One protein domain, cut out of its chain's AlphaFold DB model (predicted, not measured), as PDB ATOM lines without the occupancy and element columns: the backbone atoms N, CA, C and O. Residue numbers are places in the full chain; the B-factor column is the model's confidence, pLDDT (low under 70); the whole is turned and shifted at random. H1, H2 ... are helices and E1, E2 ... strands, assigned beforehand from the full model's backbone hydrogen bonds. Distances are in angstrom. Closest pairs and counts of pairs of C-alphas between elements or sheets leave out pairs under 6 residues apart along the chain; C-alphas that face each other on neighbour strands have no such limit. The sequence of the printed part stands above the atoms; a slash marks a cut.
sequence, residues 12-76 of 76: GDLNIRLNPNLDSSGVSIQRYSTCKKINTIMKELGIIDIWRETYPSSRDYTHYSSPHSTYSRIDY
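This is residues 12 to 76 of the 76 residues of an uncharacterized protein of Pygocentrus nattereri (UniProt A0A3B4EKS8). With little regular structure, the printed part is mostly loops: the small E1-E2 hairpin sits at one end, H1 runs along one side, residues 40 to 46, of which 40 to 45 belong to H1, stick out, H2 is a short turn between H1 and the hairpin along the chain, and unnamed residues 14 to 19 pass through the middle. The 65 printed residues hold H1, H2, E1, E2 in that order; the sheet E1 - E2 is antiparallel, and the class is mixed, with 25 residues in named elements. It is compact, radius of gyration of the C-alphas 11.8 A, spanning 36 by 25 by 21 A.

Find C-alpha 63 at (148.766, 121.931, 165.042), where E1, residues 63 to 65, begins; E2 is residues 70 to 72. H1, residues 32 to 45, runs 20.3 A to C-alpha 45 at (132.764, 113.538, 185.060); H2 is residues 50 to 54.

In the hairpin, look for N 63 and O 72, 2.9 A apart, within hydrogen-bond range. In H1 and H2 every O i to N i+4 pair is within range. H1 is apart from H2, E1 and E2.

The printed part has no cut. Residues 28 to 32 are under 70 in pLDDT.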
ATOM      1  N   GLY A  12     136.715 120.361 169.790       96.31
ATOM      2  CA  GLY A  12     137.251 121.657 169.368       96.31
ATOM      3  C   GLY A  12     138.718 121.876 169.739       96.31
ATOM      4  O   GLY A  12     139.356 121.024 170.357       96.31
ATOM      5  N   ASP A  13     139.237 123.052 169.380       96.38
ATOM      6  CA  ASP A  13     140.588 123.488 169.743       96.38
ATOM      7  C   ASP A  13     140.623 123.944 171.209       96.38
ATOM      8  O   ASP A  13     140.210 125.054 171.566       96.38
ATOM      9  N   LEU A  14     141.123 123.070 172.079       93.25
ATOM     10  CA  LEU A  14     141.251 123.348 173.508       93.25
ATOM     11  C   LEU A  14     142.559 124.073 173.856       93.25
ATOM     12  O   LEU A  14     142.755 124.436 175.021       93.25
ATOM     13  N   ASN A  15     143.478 124.250 172.894       92.88
ATOM     14  CA  ASN A  15     144.818 124.811 173.104       92.88
ATOM     15  C   ASN A  15     145.589 124.178 174.287       92.88
ATOM     16  O   ASN A  15     146.435 124.805 174.934       92.88
ATOM     17  N   ILE A  16     145.308 122.905 174.587       91.31
ATOM     18  CA  ILE A  16     145.942 122.147 175.668       91.31
ATOM     19  C   ILE A  16     146.396 120.777 175.180       91.31
ATOM     20  O   ILE A  16     145.801 120.191 174.288       91.31
ATOM     21  N   ARG A  17     147.447 120.244 175.802       92.19
ATOM     22  CA  ARG A  17     147.902 118.863 175.637       92.19
ATOM     23  C   ARG A  17     147.457 118.066 176.861       92.19
ATOM     24  O   ARG A  17     147.895 118.391 177.970       92.19
ATOM     25  N   LEU A  18     146.589 117.069 176.687       93.19
ATOM     26  CA  LEU A  18     146.111 116.210 177.782       93.19
ATOM     27  C   LEU A  18     147.165 115.177 178.201       93.19
ATOM     28  O   LEU A  18     147.245 114.826 179.380       93.19
ATOM     29  N   ASN A  19     148.017 114.750 177.266       92.25
ATOM     30  CA  ASN A  19     149.197 113.931 177.513       92.25
ATOM     31  C   ASN A  19     150.465 114.661 177.029       92.25
ATOM     32  O   ASN A  19     150.828 114.559 175.857       92.25
ATOM     33  N   PRO A  20     151.200 115.354 177.917       86.00
ATOM     34  CA  PRO A  20     152.365 116.152 177.527       86.00
ATOM     35  C   PRO A  20     153.491 115.364 176.838       86.00
ATOM     36  O   PRO A  20     154.278 115.954 176.100       86.00
ATOM     37  N   ASN A  21     153.572 114.048 177.066       88.88
ATOM     38  CA  ASN A  21     154.618 113.193 176.501       88.88
ATOM     39  C   ASN A  21     154.300 112.743 175.069       88.88
ATOM     40  O   ASN A  21     155.212 112.556 174.265       88.88
ATOM     41  N   LEU A  22     153.017 112.553 174.750       94.00
ATOM     42  CA  LEU A  22     152.581 112.029 173.453       94.00
ATOM     43  C   LEU A  22     152.003 113.116 172.541       94.00
ATOM     44  O   LEU A  22     152.221 113.064 171.333       94.00
ATOM     45  N   ASP A  23     151.358 114.137 173.107       94.69
ATOM     46  CA  ASP A  23     150.675 115.216 172.376       94.69
ATOM     47  C   ASP A  23     151.619 116.369 171.976       94.69
ATOM     48  O   ASP A  23     151.173 117.465 171.638       94.69
ATOM     49  N   SER A  24     152.935 116.152 172.037       92.75
ATOM     50  CA  SER A  24     153.974 117.098 171.615       92.75
ATOM     51  C   SER A  24     155.099 116.366 170.890       92.75
ATOM     52  O   SER A  24     155.495 115.274 171.308       92.75
ATOM     53  N   SER A  25     155.649 116.960 169.830       93.44
ATOM     54  CA  SER A  25     156.884 116.464 169.203       93.44
ATOM     55  C   SER A  25     158.149 116.948 169.922       93.44
ATOM     56  O   SER A  25     159.165 116.257 169.896       93.44
ATOM     57  N   GLY A  26     158.088 118.112 170.579       85.81
ATOM     58  CA  GLY A  26     159.204 118.718 171.313       85.81
ATOM     59  C   GLY A  26     159.216 118.399 172.810       85.81
ATOM     60  O   GLY A  26     158.251 117.852 173.349       85.81
ATOM     61  N   VAL A  27     160.298 118.800 173.489       72.75
ATOM     62  CA  VAL A  27     160.467 118.659 174.945       72.75
ATOM     63  C   VAL A  27     159.365 119.436 175.669       72.75
ATOM     64  O   VAL A  27     159.238 120.654 175.532       72.75
ATOM     65  N   SER A  28     158.538 118.726 176.438       63.56
ATOM     66  CA  SER A  28     157.426 119.324 177.174       63.56
ATOM     67  C   SER A  28     157.926 120.148 178.364       63.56
ATOM     68  O   SER A  28     158.210 119.611 179.433       63.56
ATOM     69  N   ILE A  29     157.944 121.474 178.206       62.44
ATOM     70  CA  ILE A  29     158.019 122.446 179.313       62.44
ATOM     71  C   ILE A  29     156.603 122.952 179.648       62.44
ATOM     72  O   ILE A  29     156.381 124.137 179.897       62.44
ATOM     73  N   GLN A  30     155.574 122.101 179.568       61.28
ATOM     74  CA  GLN A  30     154.236 122.556 179.946       61.28
ATOM     75  C   GLN A  30     154.126 122.685 181.463       61.28
ATOM     76  O   GLN A  30     154.575 121.816 182.210       61.28
ATOM     77  N   ARG A  31     153.460 123.749 181.930       62.28
ATOM     78  CA  ARG A  31     153.011 123.856 183.323       62.28
ATOM     79  C   ARG A  31     152.035 122.709 183.601       62.28
ATOM     80  O   ARG A  31     150.855 122.799 183.270       62.28
ATOM     81  N   TYR A  32     152.539 121.641 184.219       68.81
ATOM     82  CA  TYR A  32     151.819 120.416 184.590       68.81
ATOM     83  C   TYR A  32     150.500 120.652 185.356       68.81
ATOM     84  O   TYR A  32     149.670 119.752 185.447       68.81
ATOM     85  N   SER A  33     150.275 121.848 185.909       80.38
ATOM     86  CA  SER A  33     149.128 122.151 186.764       80.38
ATOM     87  C   SER A  33     147.782 122.198 186.030       80.38
ATOM     88  O   SER A  33     146.813 121.657 186.557       80.38
ATOM     89  N   THR A  34     147.684 122.809 184.844       87.25
ATOM     90  CA  THR A  34     146.390 122.955 184.141       87.25
ATOM     91  C   THR A  34     145.919 121.634 183.535       87.25
ATOM     92  O   THR A  34     144.784 121.230 183.763       87.25
ATOM     93  N   CYS A  35     146.810 120.919 182.839       89.44
ATOM     94  CA  CYS A  35     146.523 119.594 182.278       89.44
ATOM     95  C   CYS A  35     146.093 118.608 183.375       89.44
ATOM     96  O   CYS A  35     145.076 117.936 183.228       89.44
ATOM     97  N   LYS A  36     146.786 118.591 184.526       91.00
ATOM     98  CA  LYS A  36     146.400 117.743 185.661       91.00
ATOM     99  C   LYS A  36     144.988 118.054 186.162       91.00
ATOM    100  O   LYS A  36     144.226 117.123 186.386       91.00
ATOM    101  N   LYS A  37     144.628 119.335 186.310       93.31
ATOM    102  CA  LYS A  37     143.278 119.742 186.739       93.31
ATOM    103  C   LYS A  37     142.203 119.299 185.749       93.31
ATOM    104  O   LYS A  37     141.182 118.776 186.176       93.31
ATOM    105  N   ILE A  38     142.442 119.474 184.450       93.12
ATOM    106  CA  ILE A  38     141.492 119.054 183.413       93.12
ATOM    107  C   ILE A  38     141.335 117.535 183.408       93.12
ATOM    108  O   ILE A  38     140.210 117.058 183.467       93.12
ATOM    109  N   ASN A  39     142.433 116.776 183.465       93.94
ATOM    110  CA  ASN A  39     142.371 115.315 183.565       93.94
ATOM    111  C   ASN A  39     141.630 114.850 184.833       93.94
ATOM    112  O   ASN A  39     140.899 113.864 184.787       93.94
ATOM    113  N   THR A  40     141.779 115.554 185.962       95.69
ATOM    114  CA  THR A  40     141.001 115.278 187.180       95.69
ATOM    115  C   THR A  40     139.506 115.500 186.955       95.69
ATOM    116  O   THR A  40     138.727 114.599 187.241       95.69
ATOM    117  N   ILE A  41     139.110 116.643 186.387       95.06
ATOM    118  CA  ILE A  41     137.698 116.954 186.115       95.06
ATOM    119  C   ILE A  41     137.102 115.965 185.108       95.06
ATOM    120  O   ILE A  41     136.007 115.457 185.325       95.06
ATOM    121  N   MET A  42     137.822 115.640 184.030       95.44
ATOM    122  CA  MET A  42     137.382 114.641 183.050       95.44
ATOM    123  C   MET A  42     137.126 113.294 183.724       95.44
ATOM    124  O   MET A  42     136.067 112.705 183.533       95.44
ATOM    125  N   LYS A  43     138.043 112.853 184.593       95.81
ATOM    126  CA  LYS A  43     137.880 111.619 185.363       95.81
ATOM    127  C   LYS A  43     136.670 111.666 186.303       95.81
ATOM    128  O   LYS A  43     135.943 110.682 186.384       95.81
ATOM    129  N   GLU A  44     136.453 112.777 187.004       96.81
ATOM    130  CA  GLU A  44     135.303 112.961 187.905       96.81
ATOM    131  C   GLU A  44     133.963 112.965 187.154       96.81
ATOM    132  O   GLU A  44     132.969 112.457 187.669       96.81
ATOM    133  N   LEU A  45     133.946 113.487 185.925       93.94
ATOM    134  CA  LEU A  45     132.764 113.538 185.060       93.94
ATOM    135  C   LEU A  45     132.586 112.289 184.179       93.94
ATOM    136  O   LEU A  45     131.599 112.204 183.450       93.94
ATOM    137  N   GLY A  46     133.521 111.333 184.210       94.88
ATOM    138  CA  GLY A  46     133.502 110.157 183.332       94.88
ATOM    139  C   GLY A  46     133.746 110.474 181.850       94.88
ATOM    140  O   GLY A  46     133.329 109.711 180.982       94.88
ATOM    141  N   ILE A  47     134.398 111.600 181.554       96.00
ATOM    142  CA  ILE A  47     134.771 112.021 180.200       96.00
ATOM    143  C   ILE A  47     136.120 111.393 179.840       96.00
ATOM    144  O   ILE A  47     137.061 111.414 180.634       96.00
ATOM    145  N   ILE A  48     136.221 110.879 178.618       96.12
ATOM    146  CA  ILE A  48     137.431 110.261 178.070       96.12
ATOM    147  C   ILE A  48     137.891 110.994 176.808       96.12
ATOM    148  O   ILE A  48     137.089 111.596 176.098       96.12
ATOM    149  N   ASP A  49     139.185 110.906 176.518       96.62
ATOM    150  CA  ASP A  49     139.759 111.297 175.229       96.62
ATOM    151  C   ASP A  49     139.710 110.089 174.283       96.62
ATOM    152  O   ASP A  49     140.574 109.214 174.324       96.62
ATOM    153  N   ILE A  50     138.672 110.029 173.445       96.38
ATOM    154  CA  ILE A  50     138.386 108.874 172.575       96.38
ATOM    155  C   ILE A  50     139.556 108.574 171.627       96.38
ATOM    156  O   ILE A  50     139.872 107.406 171.379       96.38
ATOM    157  N   TRP A  51     140.229 109.610 171.113       97.31
ATOM    158  CA  TRP A  51     141.386 109.429 170.237       97.31
ATOM    159  C   TRP A  51     142.525 108.732 170.981       97.31
ATOM    160  O   TRP A  51     143.095 107.761 170.478       97.31
ATOM    161  N   ARG A  52     142.834 109.179 172.204       97.12
ATOM    162  CA  ARG A  52     143.903 108.576 173.008       97.12
ATOM    163  C   ARG A  52     143.566 107.156 173.464       97.12
ATOM    164  O   ARG A  52     144.470 106.326 173.488       97.12
ATOM    165  N   GLU A  53     142.305 106.868 173.772       96.94
ATOM    166  CA  GLU A  53     141.854 105.502 174.084       96.94
ATOM    167  C   GLU A  53     142.029 104.559 172.883       96.94
ATOM    168  O   GLU A  53     142.475 103.423 173.035       96.94
ATOM    169  N   THR A  54     141.742 105.043 171.671       97.94
ATOM    170  CA  THR A  54     141.871 104.249 170.436       97.94
ATOM    171  C   THR A  54     143.332 104.077 170.010       97.94
ATOM    172  O   THR A  54     143.712 103.028 169.486       97.94
ATOM    173  N   TYR A  55     144.174 105.083 170.271       97.81
ATOM    174  CA  TYR A  55     145.583 105.115 169.881       97.81
ATOM    175  C   TYR A  55     146.503 105.447 171.073       97.81
ATOM    176  O   TYR A  55     147.077 106.544 171.152       97.81
ATOM    177  N   PRO A  56     146.706 104.499 172.009       97.12
ATOM    178  CA  PRO A  56     147.342 104.784 173.297       97.12
ATOM    179  C   PRO A  56     148.771 105.323 173.196       97.12
ATOM    180  O   PRO A  56     149.177 106.142 174.016       97.12
ATOM    181  N   SER A  57     149.526 104.894 172.181       96.19
ATOM    182  CA  SER A  57     150.938 105.244 171.982       96.19
ATOM    183  C   SER A  57     151.213 106.090 170.736       96.19
ATOM    184  O   SER A  57     152.341 106.559 170.571       96.19
ATOM    185  N   SER A  58     150.219 106.316 169.868       96.69
ATOM    186  CA  SER A  58     150.425 107.077 168.632       96.69
ATOM    187  C   SER A  58     150.755 108.539 168.915       96.69
ATOM    188  O   SER A  58     150.259 109.150 169.872       96.69
ATOM    189  N   ARG A  59     151.594 109.109 168.051       95.94
ATOM    190  CA  ARG A  59     152.038 110.504 168.103       95.94
ATOM    191  C   ARG A  59     151.591 111.227 166.837       95.94
ATOM    192  O   ARG A  59     152.410 111.539 165.982       95.94
ATOM    193  N   ASP A  60     150.287 111.467 166.755       96.38
ATOM    194  CA  ASP A  60     149.670 112.306 165.727       96.38
ATOM    195  C   ASP A  60     149.323 113.681 166.299       96.38
ATOM    196  O   ASP A  60     149.060 113.829 167.498       96.38
ATOM    197  N   TYR A  61     149.350 114.692 165.436       97.38
ATOM    198  CA  TYR A  61     149.277 116.100 165.811       97.38
ATOM    199  C   TYR A  61     148.287 116.849 164.927       97.38
ATOM    200  O   TYR A  61     148.083 116.490 163.770       97.38
ATOM    201  N   THR A  62     147.715 117.920 165.464       98.00
ATOM    202  CA  THR A  62     146.681 118.716 164.790       98.00
ATOM    203  C   THR A  62     147.133 120.151 164.524       98.00
ATOM    204  O   THR A  62     146.575 120.833 163.669       98.00
ATOM    205  N   HIS A  63     148.208 120.593 165.183       97.38
ATOM    206  CA  HIS A  63     148.766 121.931 165.042       97.38
ATOM    207  C   HIS A  63     150.295 121.906 164.904       97.38
ATOM    208  O   HIS A  63     150.984 121.147 165.592       97.38
ATOM    209  N   TYR A  64     150.830 122.787 164.055       96.94
ATOM    210  CA  TYR A  64     152.261 123.068 163.941       96.94
ATOM    211  C   TYR A  64     152.561 124.505 164.374       96.94
ATOM    212  O   TYR A  64     152.036 125.464 163.809       96.94
ATOM    213  N   SER A  65     153.468 124.651 165.340       94.38
ATOM    214  CA  SER A  65     153.974 125.943 165.790       94.38
ATOM    215  C   SER A  65     155.275 126.274 165.061       94.38
ATOM    216  O   SER A  65     156.340 125.769 165.422       94.38
ATOM    217  N   SER A  66     155.201 127.157 164.062       96.25
ATOM    218  CA  SER A  66     156.377 127.613 163.303       96.25
ATOM    219  C   SER A  66     157.486 128.220 164.184       96.25
ATOM    220  O   SER A  66     158.631 127.792 164.029       96.25
ATOM    221  N   PRO A  67     157.201 129.105 165.166       94.94
ATOM    222  CA  PRO A  67     158.247 129.703 166.006       94.94
ATOM    223  C   PRO A  67     159.057 128.693 166.824       94.94
ATOM    224  O   PRO A  67     160.220 128.934 167.128       94.94
ATOM    225  N   HIS A  68     158.446 127.563 167.185       90.75
ATOM    226  CA  HIS A  68     159.074 126.533 168.014       90.75
ATOM    227  C   HIS A  68     159.505 125.307 167.204       90.75
ATOM    228  O   HIS A  68     160.177 124.431 167.738       90.75
ATOM    229  N   SER A  69     159.117 125.228 165.926       94.50
ATOM    230  CA  SER A  69     159.288 124.039 165.085       94.50
ATOM    231  C   SER A  69     158.777 122.755 165.753       94.50
ATOM    232  O   SER A  69     159.380 121.687 165.644       94.50
ATOM    233  N   THR A  70     157.647 122.856 166.457       94.25
ATOM    234  CA  THR A  70     157.030 121.738 167.182       94.25
ATOM    235  C   THR A  70     155.616 121.472 166.705       94.25
ATOM    236  O   THR A  70     154.865 122.404 166.420       94.25
ATOM    237  N   TYR A  71     155.233 120.202 166.735       96.38
ATOM    238  CA  TYR A  71     153.868 119.750 166.525       96.38
ATOM    239  C   TYR A  71     153.185 119.470 167.863       96.38
ATOM    240  O   TYR A  71     153.832 119.020 168.817       96.38
ATOM    241  N   SER A  72     151.882 119.724 167.926       95.31
ATOM    242  CA  SER A  72     151.049 119.452 169.094       95.31
ATOM    243  C   SER A  72     149.674 118.927 168.702       95.31
ATOM    244  O   SER A  72     149.122 119.331 167.679       95.31
ATOM    245  N   ARG A  73     149.104 118.058 169.540       96.75
ATOM    246  CA  ARG A  73     147.689 117.685 169.463       96.75
ATOM    247  C   ARG A  73     146.909 118.533 170.462       96.75
ATOM    248  O   ARG A  73     147.126 118.407 171.667       96.75
ATOM    249  N   ILE A  74     146.090 119.441 169.943       95.81
ATOM    250  CA  ILE A  74     145.307 120.400 170.741       95.81
ATOM    251  C   ILE A  74     143.822 120.431 170.365       95.81
ATOM    252  O   ILE A  74     143.034 121.039 171.087       95.81
ATOM    253  N   ASP A  75     143.456 119.718 169.300       97.19
ATOM    254  CA  ASP A  75     142.080 119.458 168.898       97.19
ATOM    255  C   ASP A  75     141.652 118.083 169.426       97.19
ATOM    256  O   ASP A  75     142.395 117.097 169.297       97.19
ATOM    257  N   TYR A  76     140.474 118.046 170.046       95.75
ATOM    258  CA  TYR A  76     139.877 116.873 170.693       95.75
ATOM    259  C   TYR A  76     138.454 116.656 170.196       95.75
ATOM    260  O   TYR A  76     137.822 117.663 169.796       95.75
TER     261      TYR A  76